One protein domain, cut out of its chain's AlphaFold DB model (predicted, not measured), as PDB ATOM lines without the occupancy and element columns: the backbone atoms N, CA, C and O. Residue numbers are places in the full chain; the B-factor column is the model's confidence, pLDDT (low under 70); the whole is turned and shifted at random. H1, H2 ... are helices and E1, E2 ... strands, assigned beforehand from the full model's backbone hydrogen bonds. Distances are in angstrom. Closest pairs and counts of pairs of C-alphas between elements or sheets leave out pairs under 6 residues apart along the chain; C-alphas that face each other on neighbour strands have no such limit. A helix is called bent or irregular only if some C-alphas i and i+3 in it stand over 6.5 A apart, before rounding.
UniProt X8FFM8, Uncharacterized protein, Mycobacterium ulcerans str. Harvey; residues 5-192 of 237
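This is residues 5 to 192 of the 237 residues of an uncharacterized protein of Mycobacterium ulcerans str. Harvey (UniProt X8FFM8). A twisted wall of four parallel strands, in the order E1 E2 E3 E4, has H4 packed on one face, and the long H5 runs side by side with H4 near the E4 edge and reaches past the strands with its residues 139 to 148. H1 and H3 sit side by side towards the E1 end of the sheet, H2 packs on H4, H6 is set off beyond E4, and a loop sticks out at residues 85 to 90. The printed part has 188 residues with six named helices and four named strands, along the chain H1 E1 H2 H3 E2 H4 E3 H5 E4 H6, of mixed class. It is compact, with a radius of gyration of the C-alphas of 16.8 A and spans of 49 by 42 by 30 A.

The strands are E1, residues 38 to 42, 12.1 A from first to last C-alpha; E2, residues 71 to 77, 16.2 A; E3, residues 123 to 128, 16.7 A; and E4, residues 166 to 171, 16.2 A. H4, residues 101 to 117, is 24.6 A long, and H5, residues 139 to 163, is 35.9 A long. H1, residues 15 to 33, is 25.1 A long and begins with C-alpha 15 at (64.466, -40.244, 101.168). It has a kink of 25 degrees near residue 22 and is neither bent nor irregular, but only just: C-alphas 24 and 27 are 6.4 A apart. H2 holds residues 46 to 53, 10.2 A, and H3 residues 56 to 68, 18.4 A. H6, residues 182 to 191, 14.3 A, ends with C-alpha 191 at (26.284, -36.215, 111.080).

E1 and E4 are the edge strands, and from edge to edge the strands' lines turn by 66 degrees. E1 and E2 stand at 30 degrees, with N 40 and O 72 within hydrogen-bond range at 2.7 A. E2 and E3 stand at 42 degrees, with N 127 and O 76 at 2.9 A. E3 and E4 stand at 24 degrees, with N 126 and O 168 at 2.8 A. Three strand-helix-strand units, parallel neighbour strands with helices between them, follow: E1, H2 H3, E2; E2, H4, E3; and E3, H5, E4; each crossover is right-handed. H4 is on the sheet at a height of 9.1 A, over E3 and only just over E2, where 3 of its C-alphas fall. H4 and H5 touch at a shallow tilt of 24 degrees, the same way, with the C-alphas of Ile 104 and Leu 152 closest at 6.3 A. H5 only grazes the sheet, with residues 149 to 160. H2 is not on the sheet; it touches H4 at a steep tilt of 41 degrees, with the C-alphas of Ala 53 and Cys 109 closest at 5.4 A. H3 is on the sheet, over none of its strands, on the same face as H4. H1, also on the sheet, touches H3 with residues 19 to 22 alone, at a shallow tilt of 21 degrees, with the C-alphas of Glu 19 and Ile 65 closest at 7.2 A. H6 is not on the sheet and touches no helix. Every O i to N i+4 pair is within hydrogen-bond range in H2, H3, H5 and H6, against 13 of 15 in H1 and 12 of 13 in H4.

The two C-alphas farthest apart, those of Gly 34 and Glu 140, are 50.1 A apart. The printed part has no cut. The link from E2 to H4, 23 residues, is long, and its residues 85 to 90 stand free. The mean pLDDT of the printed part is 93.5, and residues 84 to 89 are under 70.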
ATOM      1  N   TYR A   5      52.422 -28.051  93.956       95.66
ATOM      2  CA  TYR A   5      52.629 -29.250  93.146       95.66
ATOM      3  C   TYR A   5      52.736 -30.497  94.040       95.66
ATOM      4  O   TYR A   5      53.514 -30.527  94.994       95.66
ATOM      5  N   CYS A   6      51.935 -31.531  93.767       94.88
ATOM      6  CA  CYS A   6      51.895 -32.757  94.572       94.88
ATOM      7  C   CYS A   6      52.896 -33.810  94.080       94.88
ATOM      8  O   CYS A   6      53.001 -34.069  92.881       94.88
ATOM      9  N   SER A   7      53.572 -34.491  95.007       92.90
ATOM     10  CA  SER A   7      54.556 -35.530  94.685       92.90
ATOM     11  C   SER A   7      53.970 -36.915  94.431       92.90
ATOM     12  O   SER A   7      54.718 -37.818  94.077       92.90
ATOM     13  N   ASN A   8      52.648 -37.101  94.514       88.30
ATOM     14  CA  ASN A   8      51.991 -38.373  94.181       88.30
ATOM     15  C   ASN A   8      52.314 -38.863  92.757       88.30
ATOM     16  O   ASN A   8      52.425 -40.064  92.533       88.30
ATOM     17  N   VAL A   9      52.492 -37.942  91.803       85.17
ATOM     18  CA  VAL A   9      52.865 -38.257  90.408       85.17
ATOM     19  C   VAL A   9      54.381 -38.271  90.176       85.17
ATOM     20  O   VAL A   9      54.842 -38.611  89.089       85.17
ATOM     21  N   VAL A  10      55.170 -37.926  91.198       87.17
ATOM     22  CA  VAL A  10      56.638 -37.911  91.180       87.17
ATOM     23  C   VAL A  10      57.131 -38.881  92.250       87.17
ATOM     24  O   VAL A  10      57.557 -38.484  93.333       87.17
ATOM     25  N   ALA A  11      57.029 -40.177  91.950       81.33
ATOM     26  CA  ALA A  11      57.287 -41.230  92.924       81.33
ATOM     27  C   ALA A  11      58.683 -41.115  93.566       81.33
ATOM     28  O   ALA A  11      59.711 -41.035  92.882       81.33
ATOM     29  N   ALA A  12      58.695 -41.169  94.897       88.95
ATOM     30  CA  ALA A  12      59.881 -41.243  95.730       88.95
ATOM     31  C   ALA A  12      59.679 -42.337  96.784       88.95
ATOM     32  O   ALA A  12      59.015 -42.139  97.796       88.95
ATOM     33  N   GLU A  13      60.231 -43.526  96.536       87.48
ATOM     34  CA  GLU A  13      60.041 -44.665  97.447       87.48
ATOM     35  C   GLU A  13      60.888 -44.553  98.724       87.48
ATOM     36  O   GLU A  13      60.618 -45.229  99.714       87.48
ATOM     37  N   ASN A  14      61.912 -43.697  98.723       93.75
ATOM     38  CA  ASN A  14      62.830 -43.470  99.836       93.75
ATOM     39  C   ASN A  14      63.312 -42.005  99.870       93.75
ATOM     40  O   ASN A  14      63.087 -41.248  98.925       93.75
ATOM     41  N   MET A  15      63.999 -41.621 100.951       95.35
ATOM     42  CA  MET A  15      64.466 -40.244 101.168       95.35
ATOM     43  C   MET A  15      65.448 -39.748 100.102       95.35
ATOM     44  O   MET A  15      65.308 -38.626  99.631       95.35
ATOM     45  N   SER A  16      66.383 -40.596  99.664       95.52
ATOM     46  CA  SER A  16      67.339 -40.235  98.608       95.52
ATOM     47  C   SER A  16      66.617 -39.891  97.301       95.52
ATOM     48  O   SER A  16      66.870 -38.851  96.691       95.52
ATOM     49  N   ALA A  17      65.636 -40.717  96.918       95.60
ATOM     50  CA  ALA A  17      64.791 -40.442  95.766       95.60
ATOM     51  C   ALA A  17      63.994 -39.141  95.953       95.60
ATOM     52  O   ALA A  17      63.965 -38.327  95.035       95.60
ATOM     53  N   LEU A  18      63.390 -38.908  97.125       96.22
ATOM     54  CA  LEU A  18      62.626 -37.682  97.389       96.22
ATOM     55  C   LEU A  18      63.491 -36.439  97.192       96.22
ATOM     56  O   LEU A  18      63.121 -35.538  96.448       96.22
ATOM     57  N   GLU A  19      64.659 -36.403  97.814       96.76
ATOM     58  CA  GLU A  19      65.559 -35.250  97.775       96.76
ATOM     59  C   GLU A  19      66.077 -34.979  96.368       96.76
ATOM     60  O   GLU A  19      66.091 -33.831  95.918       96.76
ATOM     61  N   GLN A  20      66.413 -36.040  95.630       97.04
ATOM     62  CA  GLN A  20      66.751 -35.924  94.220       97.04
ATOM     63  C   GLN A  20      65.582 -35.334  93.422       97.04
ATOM     64  O   GLN A  20      65.800 -34.474  92.567       97.04
ATOM     65  N   ARG A  21      64.336 -35.758  93.671       96.82
ATOM     66  CA  ARG A  21      63.150 -35.225  92.978       96.82
ATOM     67  C   ARG A  21      62.854 -33.775  93.349       96.82
ATOM     68  O   ARG A  21      62.488 -33.014  92.457       96.82
ATOM     69  N   LEU A  22      63.062 -33.365  94.600       97.61
ATOM     70  CA  LEU A  22      62.934 -31.960  95.003       97.61
ATOM     71  C   LEU A  22      63.868 -31.066  94.177       97.61
ATOM     72  O   LEU A  22      63.415 -30.070  93.614       97.61
ATOM     73  N   ALA A  23      65.125 -31.478  94.008       97.46
ATOM     74  CA  ALA A  23      66.108 -30.740  93.220       97.46
ATOM     75  C   ALA A  23      65.861 -30.809  91.700       97.46
ATOM     76  O   ALA A  23      66.062 -29.828  90.995       97.46
ATOM     77  N   THR A  24      65.450 -31.969  91.177       97.61
ATOM     78  CA  THR A  24      65.398 -32.216  89.719       97.61
ATOM     79  C   THR A  24      64.031 -31.986  89.081       97.61
ATOM     80  O   THR A  24      63.953 -31.875  87.860       97.61
ATOM     81  N   VAL A  25      62.955 -31.923  89.870       97.72
ATOM     82  CA  VAL A  25      61.577 -31.763  89.374       97.72
ATOM     83  C   VAL A  25      60.903 -30.539  89.986       97.72
ATOM     84  O   VAL A  25      60.412 -29.690  89.248       97.72
ATOM     85  N   PHE A  26      60.894 -30.415  91.315       98.00
ATOM     86  CA  PHE A  26      60.151 -29.341  91.987       98.00
ATOM     87  C   PHE A  26      60.851 -27.985  91.894       98.00
ATOM     88  O   PHE A  26      60.186 -26.991  91.610       98.00
ATOM     89  N   ALA A  27      62.175 -27.933  92.068       97.95
ATOM     90  CA  ALA A  27      62.923 -26.685  91.922       97.95
ATOM     91  C   ALA A  27      62.822 -26.110  90.488       97.95
ATOM     92  O   ALA A  27      62.438 -24.945  90.362       97.95
ATOM     93  N   PRO A  28      63.002 -26.901  89.405       98.13
ATOM     94  CA  PRO A  28      62.739 -26.419  88.049       98.13
ATOM     95  C   PRO A  28      61.274 -26.036  87.815       98.13
ATOM     96  O   PRO A  28      61.003 -25.055  87.128       98.13
ATOM     97  N   ALA A  29      60.307 -26.763  88.393       97.75
ATOM     98  CA  ALA A  29      58.891 -26.406  88.280       97.75
ATOM     99  C   ALA A  29      58.583 -25.041  88.923       97.75
ATOM    100  O   ALA A  29      57.828 -24.257  88.349       97.75
ATOM    101  N   ARG A  30      59.194 -24.729  90.075       98.22
ATOM    102  CA  ARG A  30      59.106 -23.410  90.722       98.22
ATOM    103  C   ARG A  30      59.648 -22.310  89.807       98.22
ATOM    104  O   ARG A  30      58.979 -21.297  89.621       98.22
ATOM    105  N   GLU A  31      60.831 -22.524  89.227       98.00
ATOM    106  CA  GLU A  31      61.478 -21.567  88.318       98.00
ATOM    107  C   GLU A  31      60.640 -21.320  87.059       98.00
ATOM    108  O   GLU A  31      60.395 -20.169  86.702       98.00
ATOM    109  N   LEU A  32      60.126 -22.383  86.433       97.83
ATOM    110  CA  LEU A  32      59.246 -22.291  85.264       97.83
ATOM    111  C   LEU A  32      57.924 -21.578  85.571       97.83
ATOM    112  O   LEU A  32      57.402 -20.864  84.718       97.83
ATOM    113  N   ALA A  33      57.382 -21.760  86.778       97.50
ATOM    114  CA  ALA A  33      56.179 -21.063  87.222       97.50
ATOM    115  C   ALA A  33      56.428 -19.586  87.584       97.50
ATOM    116  O   ALA A  33      55.464 -18.835  87.734       97.50
ATOM    117  N   GLY A  34      57.691 -19.162  87.737       97.37
ATOM    118  CA  GLY A  34      58.056 -17.784  88.075       97.37
ATOM    119  C   GLY A  34      57.614 -17.347  89.476       97.37
ATOM    120  O   GLY A  34      57.370 -16.161  89.694       97.37
ATOM    121  N   VAL A  35      57.473 -18.287  90.416       97.58
ATOM    122  CA  VAL A  35      57.070 -18.004  91.804       97.58
ATOM    123  C   VAL A  35      58.276 -18.044  92.743       97.58
ATOM    124  O   VAL A  35      59.177 -18.861  92.576       97.58
ATOM    125  N   GLU A  36      58.291 -17.182  93.763       95.82
ATOM    126  CA  GLU A  36      59.368 -17.158  94.763       95.82
ATOM    127  C   GLU A  36      59.415 -18.462  95.570       95.82
ATOM    128  O   GLU A  36      60.481 -19.054  95.745       95.82
ATOM    129  N   THR A  37      58.242 -18.930  96.006       96.34
ATOM    130  CA  THR A  37      58.065 -20.191  96.728       96.34
ATOM    131  C   THR A  37      56.981 -21.037  96.069       96.34
ATOM    132  O   THR A  37      55.884 -20.540  95.797       96.34
ATOM    133  N   LEU A  38      57.277 -22.315  95.830       97.22
ATOM    134  CA  LEU A  38      56.305 -23.304  95.359       97.22
ATOM    135  C   LEU A  38      55.850 -24.179  96.533       97.22
ATOM    136  O   LEU A  38      56.671 -24.766  97.241       97.22
ATOM    137  N   GLY A  39      54.537 -24.296  96.714       95.95
ATOM    138  CA  GLY A  39      53.954 -25.240  97.657       95.95
ATOM    139  C   GLY A  39      54.162 -26.683  97.193       95.95
ATOM    140  O   GLY A  39      54.057 -26.994  96.008       95.95
ATOM    141  N   VAL A  40      54.424 -27.599  98.114       96.21
ATOM    142  CA  VAL A  40      54.595 -29.022  97.817       96.21
ATOM    143  C   VAL A  40      53.607 -29.834  98.641       96.21
ATOM    144  O   VAL A  40      53.563 -29.729  99.869       96.21
ATOM    145  N   GLY A  41      52.805 -30.646  97.952       96.00
ATOM    146  CA  GLY A  41      52.000 -31.693  98.575       96.00
ATOM    147  C   GLY A  41      52.804 -32.984  98.630       96.00
ATOM    148  O   GLY A  41      52.883 -33.691  97.627       96.00
ATOM    149  N   LEU A  42      53.438 -33.273  99.764       96.47
ATOM    150  CA  LEU A  42      54.369 -34.395  99.875       96.47
ATOM    151  C   LEU A  42      53.641 -35.726 100.074       96.47
ATOM    152  O   LEU A  42      52.715 -35.831 100.866       96.47
ATOM    153  N   TRP A  43      54.101 -36.758  99.382       96.22
ATOM    154  CA  TRP A  43      53.713 -38.153  99.562       96.22
ATOM    155  C   TRP A  43      54.969 -39.018  99.677       96.22
ATOM    156  O   TRP A  43      55.892 -38.892  98.869       96.22
ATOM    157  N   LEU A  44      54.963 -39.924 100.653       95.87
ATOM    158  CA  LEU A  44      55.909 -41.026 100.807       95.87
ATOM    159  C   LEU A  44      55.128 -42.276 101.233       95.87
ATOM    160  O   LEU A  44      54.164 -42.142 101.996       95.87
ATOM    161  N   PRO A  45      55.547 -43.488 100.827       95.14
ATOM    162  CA  PRO A  45      54.929 -44.716 101.315       95.14
ATOM    163  C   PRO A  45      55.079 -44.830 102.840       95.14
ATOM    164  O   PRO A  45      56.077 -44.377 103.408       95.14
ATOM    165  N   ALA A  46      54.122 -45.483 103.503       96.24
ATOM    166  CA  ALA A  46      54.012 -45.535 104.961       96.24
ATOM    167  C   ALA A  46      55.297 -45.991 105.662       96.24
ATOM    168  O   ALA A  46      55.692 -45.401 106.662       96.24
ATOM    169  N   ARG A  47      56.007 -46.977 105.096       95.82
ATOM    170  CA  ARG A  47      57.298 -47.443 105.630       95.82
ATOM    171  C   ARG A  47      58.357 -46.337 105.661       95.82
ATOM    172  O   ARG A  47      59.108 -46.234 106.624       95.82
ATOM    173  N   THR A  48      58.430 -45.531 104.607       96.84
ATOM    174  CA  THR A  48      59.398 -44.432 104.498       96.84
ATOM    175  C   THR A  48      58.977 -43.257 105.369       96.84
ATOM    176  O   THR A  48      59.825 -42.661 106.024       96.84
ATOM    177  N   MET A  49      57.674 -42.971 105.442       97.73
ATOM    178  CA  MET A  49      57.136 -41.946 106.337       97.73
ATOM    179  C   MET A  49      57.388 -42.278 107.813       97.73
ATOM    180  O   MET A  49      57.811 -41.404 108.559       97.73
ATOM    181  N   ALA A  50      57.201 -43.535 108.225       97.73
ATOM    182  CA  ALA A  50      57.521 -43.981 109.581       97.73
ATOM    183  C   ALA A  50      59.013 -43.790 109.896       97.73
ATOM    184  O   ALA A  50      59.356 -43.177 110.900       97.73
ATOM    185  N   GLY A  51      59.903 -44.204 108.985       97.68
ATOM    186  CA  GLY A  51      61.342 -43.972 109.149       97.68
ATOM    187  C   GLY A  51      61.715 -42.486 109.248       97.68
ATOM    188  O   GLY A  51      62.605 -42.132 110.013       97.68
ATOM    189  N   LEU A  52      61.023 -41.607 108.516       97.89
ATOM    190  CA  LEU A  52      61.217 -40.157 108.608       97.89
ATOM    191  C   LEU A  52      60.667 -39.570 109.925       97.89
ATOM    192  O   LEU A  52      61.269 -38.653 110.488       97.89
ATOM    193  N   ALA A  53      59.551 -40.092 110.436       97.85
ATOM    194  CA  ALA A  53      58.987 -39.706 111.732       97.85
ATOM    195  C   ALA A  53      59.882 -40.132 112.915       97.85
ATOM    196  O   ALA A  53      59.979 -39.409 113.907       97.85
ATOM    197  N   ASP A  54      60.638 -41.219 112.772       97.68
ATOM    198  CA  ASP A  54      61.588 -41.683 113.792       97.68
ATOM    199  C   ASP A  54      62.979 -41.015 113.695       97.68
ATOM    200  O   ASP A  54      63.810 -41.190 114.588       97.68
ATOM    201  N   ASP A  55      63.247 -40.217 112.651       97.86
ATOM    202  CA  ASP A  55      64.550 -39.575 112.414       97.86
ATOM    203  C   ASP A  55      64.464 -38.030 112.359       97.86
ATOM    204  O   ASP A  55      64.310 -37.427 111.286       97.86
ATOM    205  N   PRO A  56      64.635 -37.338 113.506       96.05
ATOM    206  CA  PRO A  56      64.668 -35.876 113.555       96.05
ATOM    207  C   PRO A  56      65.789 -35.241 112.717       96.05
ATOM    208  O   PRO A  56      65.672 -34.088 112.298       96.05
ATOM    209  N   ALA A  57      66.905 -35.943 112.484       97.29
ATOM    210  CA  ALA A  57      67.994 -35.416 111.665       97.29
ATOM    211  C   ALA A  57      67.616 -35.432 110.178       97.29
ATOM    212  O   ALA A  57      67.849 -34.437 109.484       97.29
ATOM    213  N   ALA A  58      66.968 -36.503 109.711       97.28
ATOM    214  CA  ALA A  58      66.413 -36.574 108.363       97.28
ATOM    215  C   ALA A  58      65.348 -35.493 108.123       97.28
ATOM    216  O   ALA A  58      65.374 -34.851 107.073       97.28
ATOM    217  N   ARG A  59      64.474 -35.211 109.102       97.25
ATOM    218  CA  ARG A  59      63.489 -34.116 108.992       97.25
ATOM    219  C   ARG A  59      64.135 -32.743 108.860       97.25
ATOM    220  O   ARG A  59      63.790 -31.997 107.947       97.25
ATOM    221  N   ARG A  60      65.131 -32.427 109.699       96.11
ATOM    222  CA  ARG A  60      65.893 -31.168 109.584       96.11
ATOM    223  C   ARG A  60      66.596 -31.043 108.235       96.11
ATOM    224  O   ARG A  60      66.603 -29.967 107.640       96.11
ATOM    225  N   ARG A  61      67.171 -32.140 107.735       97.17
ATOM    226  CA  ARG A  61      67.800 -32.171 106.412       97.17
ATOM    227  C   ARG A  61      66.783 -31.926 105.296       97.17
ATOM    228  O   ARG A  61      67.062 -31.128 104.405       97.17
ATOM    229  N   LEU A  62      65.614 -32.559 105.361       97.53
ATOM    230  CA  LEU A  62      64.532 -32.341 104.403       97.53
ATOM    231  C   LEU A  62      64.059 -30.879 104.415       97.53
ATOM    232  O   LEU A  62      63.964 -30.272 103.351       97.53
ATOM    233  N   ALA A  63      63.843 -30.290 105.597       96.71
ATOM    234  CA  ALA A  63      63.483 -28.878 105.744       96.71
ATOM    235  C   ALA A  63      64.518 -27.943 105.091       96.71
ATOM    236  O   ALA A  63      64.154 -27.023 104.361       96.71
ATOM    237  N   ALA A  64      65.814 -28.214 105.289       96.86
ATOM    238  CA  ALA A  64      66.889 -27.435 104.675       96.86
ATOM    239  C   ALA A  64      66.911 -27.555 103.139       96.86
ATOM    240  O   ALA A  64      67.119 -26.557 102.454       96.86
ATOM    241  N   ILE A  65      66.667 -28.752 102.592       97.40
ATOM    242  CA  ILE A  65      66.599 -28.981 101.137       97.40
ATOM    243  C   ILE A  65      65.404 -28.244 100.523       97.40
ATOM    244  O   ILE A  65      65.545 -27.608  99.480       97.40
ATOM    245  N   LEU A  66      64.242 -28.294 101.178       97.31
ATOM    246  CA  LEU A  66      63.051 -27.556 100.757       97.31
ATOM    247  C   LEU A  66      63.326 -26.045 100.726       97.31
ATOM    248  O   LEU A  66      63.142 -25.416  99.685       97.31
ATOM    249  N   ALA A  67      63.856 -25.487 101.820       96.33
ATOM    250  CA  ALA A  67      64.192 -24.067 101.913       96.33
ATOM    251  C   ALA A  67      65.229 -23.640 100.860       96.33
ATOM    252  O   ALA A  67      65.056 -22.615 100.203       96.33
ATOM    253  N   HIS A  68      66.270 -24.450 100.641       97.09
ATOM    254  CA  HIS A  68      67.302 -24.190  99.632       97.09
ATOM    255  C   HIS A  68      66.725 -24.051  98.215       97.09
ATOM    256  O   HIS A  68      67.192 -23.223  97.435       97.09
ATOM    257  N   HIS A  69      65.692 -24.830  97.889       97.58
ATOM    258  CA  HIS A  69      65.047 -24.819  96.578       97.58
ATOM    259  C   HIS A  69      63.833 -23.880  96.477       97.58
ATOM    260  O   HIS A  69      63.161 -23.882  95.445       97.58
ATOM    261  N   GLY A  70      63.536 -23.081  97.509       96.89
ATOM    262  CA  GLY A  70      62.344 -22.226  97.538       96.89
ATOM    263  C   GLY A  70      61.045 -23.038  97.523       96.89
ATOM    264  O   GLY A  70      60.104 -22.711  96.802       96.89
ATOM    265  N   LEU A  71      61.009 -24.148  98.258       97.18
ATOM    266  CA  LEU A  71      59.857 -25.037  98.368       97.18
ATOM    267  C   LEU A  71      59.298 -24.989  99.793       97.18
ATOM    268  O   LEU A  71      60.057 -24.969 100.760       97.18
ATOM    269  N   ALA A  72      57.973 -25.027  99.926       96.24
ATOM    270  CA  ALA A  72      57.291 -25.083 101.218       96.24
ATOM    271  C   ALA A  72      56.295 -26.241 101.241       96.24
ATOM    272  O   ALA A  72      55.507 -26.397 100.311       96.24
ATOM    273  N   VAL A  73      56.292 -27.059 102.293       96.21
ATOM    274  CA  VAL A  73      55.299 -28.136 102.419       96.21
ATOM    275  C   VAL A  73      53.982 -27.535 102.881       96.21
ATOM    276  O   VAL A  73      53.930 -26.863 103.905       96.21
ATOM    277  N   VAL A  74      52.918 -27.784 102.123       92.39
ATOM    278  CA  VAL A  74      51.582 -27.219 102.394       92.39
ATOM    279  C   VAL A  74      50.578 -28.274 102.828       92.39
ATOM    280  O   VAL A  74      49.602 -27.978 103.512       92.39
ATOM    281  N   THR A  75      50.815 -29.517 102.418       95.71
ATOM    282  CA  THR A  75      49.985 -30.665 102.758       95.71
ATOM    283  C   THR A  75      50.825 -31.935 102.723       95.71
ATOM    284  O   THR A  75      51.799 -32.023 101.968       95.71
ATOM    285  N   MET A  76      50.428 -32.926 103.514       97.33
ATOM    286  CA  MET A  76      50.895 -34.300 103.366       97.33
ATOM    287  C   MET A  76      49.783 -35.128 102.721       97.33
ATOM    288  O   MET A  76      48.642 -35.106 103.165       97.33
ATOM    289  N   ASN A  77      50.090 -35.897 101.692       96.06
ATOM    290  CA  ASN A  77      49.163 -36.870 101.137       96.06
ATOM    291  C   ASN A  77      49.407 -38.199 101.852       96.06
ATOM    292  O   ASN A  77      50.456 -38.814 101.685       96.06
ATOM    293  N   ALA A  78      48.443 -38.659 102.646       96.61
ATOM    294  CA  ALA A  78      48.483 -39.950 103.331       96.61
ATOM    295  C   ALA A  78      47.811 -41.055 102.493       96.61
ATOM    296  O   ALA A  78      47.193 -41.976 103.026       96.61
ATOM    297  N   PHE A  79      47.880 -40.973 101.165       93.80
ATOM    298  CA  PHE A  79      47.312 -41.963 100.253       93.80
ATOM    299  C   PHE A  79      48.067 -41.949  98.914       93.80
ATOM    300  O   PHE A  79      48.335 -40.859  98.400       93.80
ATOM    301  N   PRO A  80      48.411 -43.117  98.335       92.28
ATOM    302  CA  PRO A  80      48.211 -44.487  98.845       92.28
ATOM    303  C   PRO A  80      49.072 -44.816 100.072       92.28
ATOM    304  O   PRO A  80      49.987 -44.074 100.421       92.28
ATOM    305  N   TYR A  81      48.806 -45.960 100.706       94.03
ATOM    306  CA  TYR A  81      49.594 -46.438 101.850       94.03
ATOM    307  C   TYR A  81      51.008 -46.912 101.473       94.03
ATOM    308  O   TYR A  81      51.949 -46.750 102.243       94.03
ATOM    309  N   GLY A  82      51.188 -47.493 100.289       88.87
ATOM    310  CA  GLY A  82      52.466 -48.037  99.826       88.87
ATOM    311  C   GLY A  82      52.682 -47.799  98.336       88.87
ATOM    312  O   GLY A  82      51.849 -47.183  97.674       88.87
ATOM    313  N   SER A  83      53.810 -48.281  97.813       73.15
ATOM    314  CA  SER A  83      54.144 -48.150  96.394       73.15
ATOM    315  C   SER A  83      53.137 -48.859  95.484       73.15
ATOM    316  O   SER A  83      52.755 -50.004  95.723       73.15
ATOM    317  N   PHE A  84      52.782 -48.195  94.384       62.18
ATOM    318  CA  PHE A  84      52.017 -48.767  93.280       62.18
ATOM    319  C   PHE A  84      52.947 -49.397  92.240       62.18
ATOM    320  O   PHE A  84      53.253 -48.788  91.220       62.18
ATOM    321  N   HIS A  85      53.386 -50.630  92.470       54.60
ATOM    322  CA  HIS A  85      54.049 -51.424  91.436       54.60
ATOM    323  C   HIS A  85      53.382 -52.802  91.376       54.60
ATOM    324  O   HIS A  85      53.671 -53.681  92.183       54.60
ATOM    325  N   GLY A  86      52.429 -52.971  90.452       51.73
ATOM    326  CA  GLY A  86      51.701 -54.227  90.257       51.73
ATOM    327  C   GLY A  86      50.439 -54.076  89.402       51.73
ATOM    328  O   GLY A  86      49.750 -53.059  89.441       51.73
ATOM    329  N   THR A  87      50.142 -55.096  88.603       39.27
ATOM    330  CA  THR A  87      48.957 -55.196  87.746       39.27
ATOM    331  C   THR A  87      47.671 -55.262  88.584       39.27
ATOM    332  O   THR A  87      47.522 -56.124  89.443       39.27
ATOM    333  N   SER A  88      46.707 -54.379  88.287       50.69
ATOM    334  CA  SER A  88      45.332 -54.378  88.827       50.69
ATOM    335  C   SER A  88      45.200 -54.059  90.331       50.69
ATOM    336  O   SER A  88      44.720 -54.866  91.132       50.69
ATOM    337  N   VAL A  89      45.501 -52.816  90.705       59.28
ATOM    338  CA  VAL A  89      45.272 -52.273  92.056       59.28
ATOM    339  C   VAL A  89      43.805 -51.847  92.257       59.28
ATOM    340  O   VAL A  89      43.553 -50.710  92.616       59.28
ATOM    341  N   LYS A  90      42.829 -52.734  91.978       75.09
ATOM    342  CA  LYS A  90      41.372 -52.435  91.971       75.09
ATOM    343  C   LYS A  90      40.894 -51.679  93.223       75.09
ATOM    344  O   LYS A  90      40.911 -50.461  93.276       75.09
ATOM    345  N   HIS A  91      40.421 -52.412  94.227       81.20
ATOM    346  CA  HIS A  91      39.915 -51.841  95.477       81.20
ATOM    347  C   HIS A  91      40.964 -51.956  96.592       81.20
ATOM    348  O   HIS A  91      40.875 -51.275  97.606       81.20
ATOM    349  N   ALA A  92      42.001 -52.779  96.386       85.37
ATOM    350  CA  ALA A  92      43.082 -52.993  97.347       85.37
ATOM    351  C   ALA A  92      43.880 -51.714  97.652       85.37
ATOM    352  O   ALA A  92      44.449 -51.609  98.730       85.37
ATOM    353  N   VAL A  93      43.878 -50.730  96.744       88.56
ATOM    354  CA  VAL A  93      44.499 -49.416  96.969       88.56
ATOM    355  C   VAL A  93      43.926 -48.687  98.186       88.56
ATOM    356  O   VAL A  93      44.653 -47.986  98.885       88.56
ATOM    357  N   TYR A  94      42.635 -48.882  98.468       91.74
ATOM    358  CA  TYR A  94      41.957 -48.264  99.605       91.74
ATOM    359  C   TYR A  94      42.290 -48.948 100.933       91.74
ATOM    360  O   TYR A  94      41.846 -48.482 101.975       91.74
ATOM    361  N   ARG A  95      43.077 -50.032 100.927       91.94
ATOM    362  CA  ARG A  95      43.552 -50.702 102.139       91.94
ATOM    363  C   ARG A  95      45.010 -50.320 102.441       91.94
ATOM    364  O   ARG A  95      45.804 -50.173 101.513       91.94
ATOM    365  N   PRO A  96      45.396 -50.218 103.725       95.06
ATOM    366  CA  PRO A  96      44.541 -50.118 104.912       95.06
ATOM    367  C   PRO A  96      43.587 -48.920 104.847       95.06
ATOM    368  O   PRO A  96      43.945 -47.845 104.361       95.06
ATOM    369  N   ASP A  97      42.371 -49.120 105.340       95.97
ATOM    370  CA  ASP A  97      41.317 -48.108 105.389       95.97
ATOM    371  C   ASP A  97      41.130 -47.600 106.827       95.97
ATOM    372  O   ASP A  97      41.862 -47.998 107.739       95.97
ATOM    373  N   TRP A  98      40.167 -46.711 107.056       97.16
ATOM    374  CA  TRP A  98      39.964 -46.108 108.376       97.16
ATOM    375  C   TRP A  98      39.496 -47.082 109.466       97.16
ATOM    376  O   TRP A  98      39.478 -46.702 110.632       97.16
ATOM    377  N   THR A  99      39.206 -48.345 109.145       96.65
ATOM    378  CA  THR A  99      38.887 -49.375 110.153       96.65
ATOM    379  C   THR A  99      40.128 -49.952 110.837       96.65
ATOM    380  O   THR A  99      40.015 -50.610 111.871       96.65
ATOM    381  N   THR A 100      41.320 -49.678 110.300       96.37
ATOM    382  CA  THR A 100      42.558 -50.368 110.675       96.37
ATOM    383  C   THR A 100      43.542 -49.467 111.436       96.37
ATOM    384  O   THR A 100      43.652 -48.276 111.125       96.37
ATOM    385  N   PRO A 101      44.291 -50.004 112.417       95.50
ATOM    386  CA  PRO A 101      45.289 -49.232 113.158       95.50
ATOM    387  C   PRO A 101      46.456 -48.757 112.278       95.50
ATOM    388  O   PRO A 101      47.012 -47.688 112.526       95.50
ATOM    389  N   GLU A 102      46.802 -49.485 111.212       96.75
ATOM    390  CA  GLU A 102      47.865 -49.116 110.269       96.75
ATOM    391  C   GLU A 102      47.588 -47.764 109.596       96.75
ATOM    392  O   GLU A 102      48.500 -46.957 109.404       96.75
ATOM    393  N   ARG A 103      46.316 -47.483 109.274       97.11
ATOM    394  CA  ARG A 103      45.886 -46.194 108.716       97.11
ATOM    395  C   ARG A 103      46.131 -45.044 109.693       97.11
ATOM    396  O   ARG A 103      46.610 -43.987 109.271       97.11
ATOM    397  N   ILE A 104      45.824 -45.247 110.973       96.95
ATOM    398  CA  ILE A 104      46.033 -44.247 112.030       96.95
ATOM    399  C   ILE A 104      47.527 -43.977 112.176       96.95
ATOM    400  O   ILE A 104      47.952 -42.836 112.037       96.95
ATOM    401  N   ALA A 105      48.326 -45.037 112.343       97.46
ATOM    402  CA  ALA A 105      49.768 -44.936 112.537       97.46
ATOM    403  C   ALA A 105      50.452 -44.180 111.389       97.46
ATOM    404  O   ALA A 105      51.235 -43.265 111.635       97.46
ATOM    405  N   TYR A 106      50.108 -44.498 110.136       97.95
ATOM    406  CA  TYR A 106      50.643 -43.777 108.981       97.95
ATOM    407  C   TYR A 106      50.247 -42.295 108.985       97.95
ATOM    408  O   TYR A 106      51.087 -41.428 108.751       97.95
ATOM    409  N   THR A 107      48.983 -41.994 109.289       98.31
ATOM    410  CA  THR A 107      48.486 -40.612 109.312       98.31
ATOM    411  C   THR A 107      49.110 -39.797 110.450       98.31
ATOM    412  O   THR A 107      49.435 -38.628 110.248       98.31
ATOM    413  N   ARG A 108      49.353 -40.414 111.611       97.84
ATOM    414  CA  ARG A 108      50.091 -39.811 112.729       97.84
ATOM    415  C   ARG A 108      51.521 -39.455 112.326       97.84
ATOM    416  O   ARG A 108      51.918 -38.309 112.500       97.84
ATOM    417  N   CYS A 109      52.258 -40.381 111.703       98.27
ATOM    418  CA  CYS A 109      53.609 -40.098 111.204       98.27
ATOM    419  C   CYS A 109      53.611 -38.935 110.198       98.27
ATOM    420  O   CYS A 109      54.465 -38.054 110.269       98.27
ATOM    421  N   CYS A 110      52.624 -38.885 109.293       98.34
ATOM    422  CA  CYS A 110      52.435 -37.745 108.393       98.34
ATOM    423  C   CYS A 110      52.247 -36.424 109.159       98.34
ATOM    424  O   CYS A 110      52.830 -35.417 108.763       98.34
ATOM    425  N   ALA A 111      51.451 -36.414 110.233       98.09
ATOM    426  CA  ALA A 111      51.187 -35.222 111.039       98.09
ATOM    427  C   ALA A 111      52.416 -34.744 111.816       98.09
ATOM    428  O   ALA A 111      52.707 -33.551 111.809       98.09
ATOM    429  N   GLU A 112      53.154 -35.671 112.426       97.21
ATOM    430  CA  GLU A 112      54.399 -35.382 113.141       97.21
ATOM    431  C   GLU A 112      55.419 -34.740 112.199       97.21
ATOM    432  O   GLU A 112      55.889 -33.630 112.452       97.21
ATOM    433  N   VAL A 113      55.686 -35.378 111.054       97.99
ATOM    434  CA  VAL A 113      56.610 -34.848 110.043       97.99
ATOM    435  C   VAL A 113      56.124 -33.501 109.513       97.99
ATOM    436  O   VAL A 113      56.914 -32.563 109.428       97.99
ATOM    437  N   LEU A 114      54.836 -33.373 109.174       97.87
ATOM    438  CA  LEU A 114      54.286 -32.122 108.659       97.87
ATOM    439  C   LEU A 114      54.462 -30.980 109.663       97.87
ATOM    440  O   LEU A 114      54.900 -29.909 109.261       97.87
ATOM    441  N   SER A 115      54.195 -31.209 110.953       96.12
ATOM    442  CA  SER A 115      54.299 -30.177 111.996       96.12
ATOM    443  C   SER A 115      55.687 -29.525 112.083       96.12
ATOM    444  O   SER A 115      55.786 -28.337 112.381       96.12
ATOM    445  N   GLU A 116      56.751 -30.257 111.737       94.95
ATOM    446  CA  GLU A 116      58.122 -29.735 111.690       94.95
ATOM    447  C   GLU A 116      58.495 -29.086 110.342       94.95
ATOM    448  O   GLU A 116      59.448 -28.308 110.279       94.95
ATOM    449  N   LEU A 117      57.760 -29.376 109.262       96.78
ATOM    450  CA  LEU A 117      58.046 -28.883 107.904       96.78
ATOM    451  C   LEU A 117      57.239 -27.639 107.494       96.78
ATOM    452  O   LEU A 117      57.511 -27.074 106.436       96.78
ATOM    453  N   LEU A 118      56.271 -27.192 108.303       92.78
ATOM    454  CA  LEU A 118      55.364 -26.078 107.971       92.78
ATOM    455  C   LEU A 118      56.020 -24.686 107.877       92.78
ATOM    456  O   LEU A 118      55.350 -23.714 107.510       92.78
ATOM    457  N   GLY A 119      57.315 -24.564 108.190       87.39
ATOM    458  CA  GLY A 119      58.042 -23.294 108.150       87.39
ATOM    459  C   GLY A 119      57.364 -22.227 109.017       87.39
ATOM    460  O   GLY A 119      57.151 -22.428 110.216       87.39
ATOM    461  N   ASP A 120      56.985 -21.103 108.410       86.36
ATOM    462  CA  ASP A 120      56.341 -19.981 109.107       86.36
ATOM    463  C   ASP A 120      54.824 -20.157 109.303       86.36
ATOM    464  O   ASP A 120      54.206 -19.395 110.043       86.36
ATOM    465  N   THR A 121      54.199 -21.175 108.699       90.03
ATOM    466  CA  THR A 121      52.738 -21.371 108.771       90.03
ATOM    467  C   THR A 121      52.314 -22.134 110.021       90.03
ATOM    468  O   THR A 121      52.885 -23.161 110.377       90.03
ATOM    469  N   ASP A 122      51.310 -21.644 110.740       91.51
ATOM    470  CA  ASP A 122      50.804 -22.257 111.977       91.51
ATOM    471  C   ASP A 122      49.866 -23.452 111.738       91.51
ATOM    472  O   ASP A 122      49.401 -24.076 112.693       91.51
ATOM    473  N   HIS A 123      49.577 -23.798 110.481       93.70
ATOM    474  CA  HIS A 123      48.672 -24.887 110.148       93.70
ATOM    475  C   HIS A 123      49.038 -25.607 108.853       93.70
ATOM    476  O   HIS A 123      49.562 -25.013 107.916       93.70
ATOM    477  N   GLY A 124      48.671 -26.885 108.793       94.97
ATOM    478  CA  GLY A 124      48.833 -27.749 107.628       94.97
ATOM    479  C   GLY A 124      47.650 -28.686 107.440       94.97
ATOM    480  O   GLY A 124      46.813 -28.851 108.333       94.97
ATOM    481  N   THR A 125      47.586 -29.327 106.277       97.12
ATOM    482  CA  THR A 125      46.565 -30.339 105.981       97.12
ATOM    483  C   THR A 125      47.178 -31.701 105.693       97.12
ATOM    484  O   THR A 125      48.311 -31.801 105.230       97.12
ATOM    485  N   ILE A 126      46.412 -32.760 105.938       98.22
ATOM    486  CA  ILE A 126      46.711 -34.101 105.449       98.22
ATOM    487  C   ILE A 126      45.557 -34.559 104.567       98.22
ATOM    488  O   ILE A 126      44.472 -34.801 105.089       98.22
ATOM    489  N   SER A 127      45.783 -34.710 103.265       96.48
ATOM    490  CA  SER A 127      44.794 -35.300 102.353       96.48
ATOM    491  C   SER A 127      44.831 -36.827 102.441       96.48
ATOM    492  O   SER A 127      45.902 -37.434 102.524       96.48
ATOM    493  N   THR A 128      43.665 -37.471 102.457       96.78
ATOM    494  CA  THR A 128      43.542 -38.919 102.679       96.78
ATOM    495  C   THR A 128      42.283 -39.503 102.036       96.78
ATOM    496  O   THR A 128      41.395 -38.775 101.605       96.78
ATOM    497  N   LEU A 129      42.201 -40.834 102.009       94.64
ATOM    498  CA  LEU A 129      41.112 -41.587 101.388       94.64
ATOM    499  C   LEU A 129      39.744 -41.436 102.105       94.64
ATOM    500  O   LEU A 129      39.711 -41.273 103.331       94.64
ATOM    501  N   PRO A 130      38.623 -41.608 101.374       94.79
ATOM    502  CA  PRO A 130      37.232 -41.446 101.842       94.79
ATOM    503  C   PRO A 130      36.695 -42.606 102.689       94.79
ATOM    504  O   PRO A 130      35.727 -43.276 102.323       94.79
ATOM    505  N   LEU A 131      37.304 -42.821 103.855       95.54
ATOM    506  CA  LEU A 131      37.001 -43.909 104.797       95.54
ATOM    507  C   LEU A 131      37.422 -45.287 104.293       95.54
ATOM    508  O   LEU A 131      38.375 -45.841 104.832       95.54
ATOM    509  N   GLY A 132      36.756 -45.804 103.262       94.64
ATOM    510  CA  GLY A 132      36.977 -47.118 102.662       94.64
ATOM    511  C   GLY A 132      36.042 -47.362 101.474       94.64
ATOM    512  O   GLY A 132      35.260 -46.491 101.090       94.64
ATOM    513  N   TRP A 133      36.120 -48.550 100.873       95.11
ATOM    514  CA  TRP A 133      35.271 -48.921  99.733       95.11
ATOM    515  C   TRP A 133      33.833 -49.221 100.184       95.11
ATOM    516  O   TRP A 133      33.636 -49.984 101.130       95.11
ATOM    517  N   ALA A 134      32.829 -48.651  99.507       94.71
ATOM    518  CA  ALA A 134      31.441 -48.670  99.985       94.71
ATOM    519  C   ALA A 134      30.815 -50.072  99.993       94.71
ATOM    520  O   ALA A 134      30.049 -50.398 100.891       94.71
ATOM    521  N   GLU A 135      31.147 -50.916  99.012       92.78
ATOM    522  CA  GLU A 135      30.515 -52.234  98.831       92.78
ATOM    523  C   GLU A 135      30.745 -53.191 100.016       92.78
ATOM    524  O   GLU A 135      29.911 -54.054 100.270       92.78
ATOM    525  N   GLN A 136      31.854 -53.041 100.756       87.46
ATOM    526  CA  GLN A 136      32.154 -53.852 101.947       87.46
ATOM    527  C   GLN A 136      31.993 -53.071 103.262       87.46
ATOM    528  O   GLN A 136      32.467 -53.522 104.308       87.46
ATOM    529  N   TRP A 137      31.382 -51.885 103.224       94.73
ATOM    530  CA  TRP A 137      31.243 -51.034 104.399       94.73
ATOM    531  C   TRP A 137      29.979 -51.385 105.184       94.73
ATOM    532  O   TRP A 137      28.871 -51.242 104.675       94.73
ATOM    533  N   SER A 138      30.151 -51.852 106.421       96.19
ATOM    534  CA  SER A 138      29.059 -52.157 107.349       96.19
ATOM    535  C   SER A 138      28.973 -51.124 108.475       96.19
ATOM    536  O   SER A 138      29.866 -50.286 108.634       96.19
ATOM    537  N   ASP A 139      27.931 -51.214 109.300       94.89
ATOM    538  CA  ASP A 139      27.796 -50.385 110.503       94.89
ATOM    539  C   ASP A 139      28.968 -50.611 111.482       94.89
ATOM    540  O   ASP A 139      29.425 -49.677 112.145       94.89
ATOM    541  N   GLU A 140      29.527 -51.827 111.540       96.50
ATOM    542  CA  GLU A 140      30.736 -52.118 112.318       96.50
ATOM    543  C   GLU A 140      31.971 -51.400 111.758       96.50
ATOM    544  O   GLU A 140      32.777 -50.885 112.541       96.50
ATOM    545  N   SER A 141      32.113 -51.335 110.428       96.35
ATOM    546  CA  SER A 141      33.179 -50.578 109.757       96.35
ATOM    547  C   SER A 141      33.055 -49.081 110.035       96.35
ATOM    548  O   SER A 141      34.047 -48.449 110.398       96.35
ATOM    549  N   GLU A 142      31.840 -48.527 109.958       94.36
ATOM    550  CA  GLU A 142      31.553 -47.130 110.308       94.36
ATOM    551  C   GLU A 142      31.945 -46.842 111.764       94.36
ATOM    552  O   GLU A 142      32.707 -45.915 112.047       94.36
ATOM    553  N   ALA A 143      31.500 -47.684 112.701       93.49
ATOM    554  CA  ALA A 143      31.815 -47.528 114.115       93.49
ATOM    555  C   ALA A 143      33.326 -47.643 114.392       93.49
ATOM    556  O   ALA A 143      33.853 -46.916 115.238       93.49
ATOM    557  N   ALA A 144      34.035 -48.540 113.699       95.44
ATOM    558  CA  ALA A 144      35.489 -48.659 113.798       95.44
ATOM    559  C   ALA A 144      36.203 -47.412 113.259       95.44
ATOM    560  O   ALA A 144      37.079 -46.877 113.940       95.44
ATOM    561  N   ALA A 145      35.791 -46.908 112.094       95.27
ATOM    562  CA  ALA A 145      36.359 -45.708 111.496       95.27
ATOM    563  C   ALA A 145      36.179 -44.472 112.383       95.27
ATOM    564  O   ALA A 145      37.141 -43.741 112.612       95.27
ATOM    565  N   LEU A 146      34.987 -44.272 112.952       93.18
ATOM    566  CA  LEU A 146      34.718 -43.155 113.862       93.18
ATOM    567  C   LEU A 146      35.571 -43.223 115.138       93.18
ATOM    568  O   LEU A 146      36.107 -42.201 115.567       93.18
ATOM    569  N   ARG A 147      35.755 -44.417 115.726       93.56
ATOM    570  CA  ARG A 147      36.664 -44.596 116.876       93.56
ATOM    571  C   ARG A 147      38.104 -44.237 116.513       93.56
ATOM    572  O   ARG A 147      38.743 -43.481 117.241       93.56
ATOM    573  N   ASN A 148      38.588 -44.736 115.381       95.37
ATOM    574  CA  ASN A 148      39.957 -44.519 114.920       95.37
ATOM    575  C   ASN A 148      40.230 -43.052 114.574       95.37
ATOM    576  O   ASN A 148      41.268 -42.508 114.941       95.37
ATOM    577  N   LEU A 149      39.283 -42.384 113.916       94.44
ATOM    578  CA  LEU A 149      39.400 -40.961 113.631       94.44
ATOM    579  C   LEU A 149      39.309 -40.102 114.898       94.44
ATOM    580  O   LEU A 149      39.987 -39.080 114.978       94.44
ATOM    581  N   SER A 150      38.507 -40.502 115.893       93.08
ATOM    582  CA  SER A 150      38.491 -39.816 117.188       93.08
ATOM    583  C   SER A 150      39.839 -39.939 117.895       93.08
ATOM    584  O   SER A 150      40.343 -38.935 118.388       93.08
ATOM    585  N   ALA A 151      40.435 -41.137 117.903       93.73
ATOM    586  CA  ALA A 151      41.761 -41.366 118.474       93.73
ATOM    587  C   ALA A 151      42.836 -40.535 117.756       93.73
ATOM    588  O   ALA A 151      43.610 -39.843 118.411       93.73
ATOM    589  N   LEU A 152      42.823 -40.508 116.417       95.99
ATOM    590  CA  LEU A 152      43.712 -39.640 115.646       95.99
ATOM    591  C   LEU A 152      43.504 -38.163 116.000       95.99
ATOM    592  O   LEU A 152      44.471 -37.427 116.150       95.99
ATOM    593  N   GLY A 153      42.258 -37.709 116.151       94.83
ATOM    594  CA  GLY A 153      41.971 -36.333 116.555       94.83
ATOM    595  C   GLY A 153      42.583 -35.961 117.907       94.83
ATOM    596  O   GLY A 153      42.958 -34.804 118.102       94.83
ATOM    597  N   ASP A 154      42.729 -36.927 118.816       94.82
ATOM    598  CA  ASP A 154      43.431 -36.727 120.082       94.82
ATOM    599  C   ASP A 154      44.950 -36.629 119.911       94.82
ATOM    600  O   ASP A 154      45.564 -35.732 120.491       94.82
ATOM    601  N   GLU A 155      45.542 -37.447 119.042       96.02
ATOM    602  CA  GLU A 155      46.962 -37.347 118.677       96.02
ATOM    603  C   GLU A 155      47.288 -36.020 117.971       96.02
ATOM    604  O   GLU A 155      48.266 -35.354 118.308       96.02
ATOM    605  N   LEU A 156      46.444 -35.574 117.033       97.22
ATOM    606  CA  LEU A 156      46.637 -34.304 116.320       97.22
ATOM    607  C   LEU A 156      46.587 -33.098 117.263       97.22
ATOM    608  O   LEU A 156      47.316 -32.128 117.061       97.22
ATOM    609  N   ARG A 157      45.757 -33.155 118.309       96.27
ATOM    610  CA  ARG A 157      45.719 -32.105 119.332       96.27
ATOM    611  C   ARG A 157      46.961 -32.108 120.201       96.27
ATOM    612  O   ARG A 157      47.471 -31.036 120.489       96.27
ATOM    613  N   GLN A 158      47.473 -33.281 120.569       96.94
ATOM    614  CA  GLN A 158      48.752 -33.365 121.272       96.94
ATOM    615  C   GLN A 158      49.865 -32.743 120.418       96.94
ATOM    616  O   GLN A 158      50.649 -31.953 120.935       96.94
ATOM    617  N   ILE A 159      49.900 -33.005 119.107       96.29
ATOM    618  CA  ILE A 159      50.848 -32.343 118.195       96.29
ATOM    619  C   ILE A 159      50.659 -30.817 118.216       96.29
ATOM    620  O   ILE A 159      51.647 -30.094 118.358       96.29
ATOM    621  N   GLU A 160      49.423 -30.312 118.135       97.51
ATOM    622  CA  GLU A 160      49.133 -28.868 118.214       97.51
ATOM    623  C   GLU A 160      49.584 -28.259 119.554       97.51
ATOM    624  O   GLU A 160      50.216 -27.206 119.555       97.51
ATOM    625  N   GLU A 161      49.340 -28.929 120.682       96.93
ATOM    626  CA  GLU A 161      49.753 -28.486 122.023       96.93
ATOM    627  C   GLU A 161      51.282 -28.420 122.177       96.93
ATOM    628  O   GLU A 161      51.798 -27.483 122.783       96.93
ATOM    629  N   HIS A 162      52.016 -29.385 121.611       95.86
ATOM    630  CA  HIS A 162      53.479 -29.446 121.717       95.86
ATOM    631  C   HIS A 162      54.196 -28.506 120.739       95.86
ATOM    632  O   HIS A 162      55.275 -28.003 121.051       95.86
ATOM    633  N   THR A 163      53.636 -28.293 119.547       94.88
ATOM    634  CA  THR A 163      54.316 -27.580 118.448       94.88
ATOM    635  C   THR A 163      53.744 -26.193 118.168       94.88
ATOM    636  O   THR A 163      54.377 -25.396 117.476       94.88
ATOM    637  N   GLY A 164      52.535 -25.900 118.655       95.92
ATOM    638  CA  GLY A 164      51.751 -24.738 118.240       95.92
ATOM    639  C   GLY A 164      51.251 -24.815 116.792       95.92
ATOM    640  O   GLY A 164      50.770 -23.810 116.272       95.92
ATOM    641  N   ARG A 165      51.387 -25.968 116.115       95.70
ATOM    642  CA  ARG A 165      51.006 -26.157 114.709       95.70
ATOM    643  C   ARG A 165      49.762 -27.032 114.591       95.70
ATOM    644  O   ARG A 165      49.772 -28.199 114.975       95.70
ATOM    645  N   ARG A 166      48.693 -26.497 114.002       96.90
ATOM    646  CA  ARG A 166      47.437 -27.233 113.808       96.90
ATOM    647  C   ARG A 166      47.461 -28.053 112.525       96.90
ATOM    648  O   ARG A 166      47.472 -27.496 111.428       96.90
ATOM    649  N   ILE A 167      47.331 -29.369 112.644       97.16
ATOM    650  CA  ILE A 167      47.188 -30.265 111.492       97.16
ATOM    651  C   ILE A 167      45.721 -30.666 111.313       97.16
ATOM    652  O   ILE A 167      45.084 -31.159 112.241       97.16
ATOM    653  N   ARG A 168      45.169 -30.454 110.113       96.19
ATOM    654  CA  ARG A 168      43.787 -30.828 109.769       96.19
ATOM    655  C   ARG A 168      43.765 -32.011 108.816       96.19
ATOM    656  O   ARG A 168      44.439 -31.992 107.792       96.19
ATOM    657  N   LEU A 169      42.937 -33.002 109.106       96.54
ATOM    658  CA  LEU A 169      42.690 -34.107 108.188       96.54
ATOM    659  C   LEU A 169      41.653 -33.697 107.128       96.54
ATOM    660  O   LEU A 169      40.547 -33.283 107.472       96.54
ATOM    661  N   ALA A 170      42.005 -33.827 105.853       95.25
ATOM    662  CA  ALA A 170      41.147 -33.589 104.699       95.25
ATOM    663  C   ALA A 170      40.783 -34.935 104.052       95.25
ATOM    664  O   ALA A 170      41.605 -35.573 103.397       95.25
ATOM    665  N   ILE A 171      39.550 -35.392 104.280       95.21
ATOM    666  CA  ILE A 171      39.029 -36.620 103.675       95.21
ATOM    667  C   ILE A 171      38.524 -36.291 102.265       95.21
ATOM    668  O   ILE A 171      37.570 -35.527 102.115       95.21
ATOM    669  N   GLU A 172      39.177 -36.856 101.250       94.54
ATOM    670  CA  GLU A 172      38.925 -36.587  99.829       94.54
ATOM    671  C   GLU A 172      37.863 -37.558  99.289       94.54
ATOM    672  O   GLU A 172      38.069 -38.769  99.371       94.54
ATOM    673  N   PRO A 173      36.721 -37.090  98.752       95.98
ATOM    674  CA  PRO A 173      35.712 -37.979  98.181       95.98
ATOM    675  C   PRO A 173      36.214 -38.731  96.942       95.98
ATOM    676  O   PRO A 173      36.762 -38.103  96.043       95.98
ATOM    677  N   GLU A 174      35.932 -40.035  96.831       94.74
ATOM    678  CA  GLU A 174      36.297 -40.850  95.655       94.74
ATOM    679  C   GLU A 174      35.142 -41.749  95.197       94.74
ATOM    680  O   GLU A 174      34.553 -42.457  96.024       94.74
ATOM    681  N   PRO A 175      34.825 -41.798  93.888       93.43
ATOM    682  CA  PRO A 175      33.788 -42.679  93.363       93.43
ATOM    683  C   PRO A 175      33.945 -44.138  93.827       93.43
ATOM    684  O   PRO A 175      35.021 -44.727  93.743       93.43
ATOM    685  N   GLY A 176      32.844 -44.729  94.300       93.18
ATOM    686  CA  GLY A 176      32.797 -46.106  94.813       93.18
ATOM    687  C   GLY A 176      33.169 -46.268  96.293       93.18
ATOM    688  O   GLY A 176      32.943 -47.334  96.866       93.18
ATOM    689  N   CYS A 177      33.667 -45.217  96.943       95.55
ATOM    690  CA  CYS A 177      33.921 -45.211  98.381       95.55
ATOM    691  C   CYS A 177      32.727 -44.701  99.197       95.55
ATOM    692  O   CYS A 177      31.773 -44.148  98.648       95.55
ATOM    693  N   VAL A 178      32.794 -44.874 100.522       95.34
ATOM    694  CA  VAL A 178      31.741 -44.448 101.467       95.34
ATOM    695  C   VAL A 178      31.426 -42.964 101.305       95.34
ATOM    696  O   VAL A 178      30.266 -42.569 101.201       95.34
ATOM    697  N   ILE A 179      32.470 -42.139 101.211       96.00
ATOM    698  CA  ILE A 179      32.347 -40.731 100.840       96.00
ATOM    699  C   ILE A 179      32.664 -40.610  99.346       96.00
ATOM    700  O   ILE A 179      33.793 -40.353  98.947       96.00
ATOM    701  N   GLY A 180      31.652 -40.840  98.505       96.00
ATOM    702  CA  GLY A 180      31.826 -40.895  97.048       96.00
ATOM    703  C   GLY A 180      31.652 -39.576  96.291       96.00
ATOM    704  O   GLY A 180      31.814 -39.529  95.075       96.00
ATOM    705  N   SER A 181      31.246 -38.506  96.976       96.73
ATOM    706  CA  SER A 181      31.005 -37.191  96.372       96.73
ATOM    707  C   SER A 181      31.081 -36.075  97.412       96.73
ATOM    708  O   SER A 181      30.967 -36.331  98.611       96.73
ATOM    709  N   CYS A 182      31.164 -34.817  96.967       95.13
ATOM    710  CA  CYS A 182      31.083 -33.662  97.868       95.13
ATOM    711  C   CYS A 182      29.778 -33.639  98.679       95.13
ATOM    712  O   CYS A 182      29.787 -33.249  99.842       95.13
ATOM    713  N   ARG A 183      28.655 -34.083  98.094       95.82
ATOM    714  CA  ARG A 183      27.376 -34.186  98.814       95.82
ATOM    715  C   ARG A 183      27.470 -35.203  99.950       95.82
ATOM    716  O   ARG A 183      27.140 -34.862 101.079       95.82
ATOM    717  N   ALA A 184      27.976 -36.401  99.654       94.38
ATOM    718  CA  ALA A 184      28.185 -37.438 100.662       94.38
ATOM    719  C   ALA A 184      29.136 -36.959 101.771       94.38
ATOM    720  O   ALA A 184      28.893 -37.239 102.938       94.38
ATOM    721  N   ALA A 185      30.170 -36.181 101.427       94.29
ATOM    722  CA  ALA A 185      31.086 -35.599 102.405       94.29
ATOM    723  C   ALA A 185      30.374 -34.612 103.337       94.29
ATOM    724  O   ALA A 185      30.477 -34.739 104.552       94.29
ATOM    725  N   ILE A 186      29.609 -33.665 102.783       93.61
ATOM    726  CA  ILE A 186      28.835 -32.688 103.566       93.61
ATOM    727  C   ILE A 186      27.848 -33.404 104.495       93.61
ATOM    728  O   ILE A 186      27.748 -33.062 105.671       93.61
ATOM    729  N   GLU A 187      27.138 -34.412 103.986       93.15
ATOM    730  CA  GLU A 187      26.201 -35.208 104.780       93.15
ATOM    731  C   GLU A 187      26.912 -35.990 105.887       93.15
ATOM    732  O   GLU A 187      26.426 -36.030 107.014       93.15
ATOM    733  N   TRP A 188      28.057 -36.604 105.586       92.07
ATOM    734  CA  TRP A 188      28.818 -37.399 106.544       92.07
ATOM    735  C   TRP A 188      29.417 -36.531 107.657       92.07
ATOM    736  O   TRP A 188      29.177 -36.795 108.835       92.07
ATOM    737  N   PHE A 189      30.085 -35.427 107.306       89.82
ATOM    738  CA  PHE A 189      30.599 -34.465 108.284       89.82
ATOM    739  C   PHE A 189      29.481 -33.772 109.071       89.82
ATOM    740  O   PHE A 189      29.663 -33.472 110.246       89.82
ATOM    741  N   GLY A 190      28.308 -33.553 108.469       89.11
ATOM    742  CA  GLY A 190      27.147 -32.977 109.154       89.11
ATOM    743  C   GLY A 190      26.517 -33.902 110.201       89.11
ATOM    744  O   GLY A 190      25.897 -33.415 111.145       89.11
ATOM    745  N   ARG A 191      26.684 -35.225 110.063       85.19
ATOM    746  CA  ARG A 191      26.284 -36.215 111.080       85.19
ATOM    747  C   ARG A 191      27.327 -36.403 112.173       85.19
ATOM    748  O   ARG A 191      27.021 -37.031 113.185       85.19
ATOM    749  N   TRP A 192      28.545 -35.902 111.972       75.10
ATOM    750  CA  TRP A 192      29.614 -36.079 112.936       75.10
ATOM    751  C   TRP A 192      29.281 -35.345 114.234       75.10
ATOM    752  O   TRP A 192      29.419 -34.128 114.353       75.10
TER     753      TRP A 192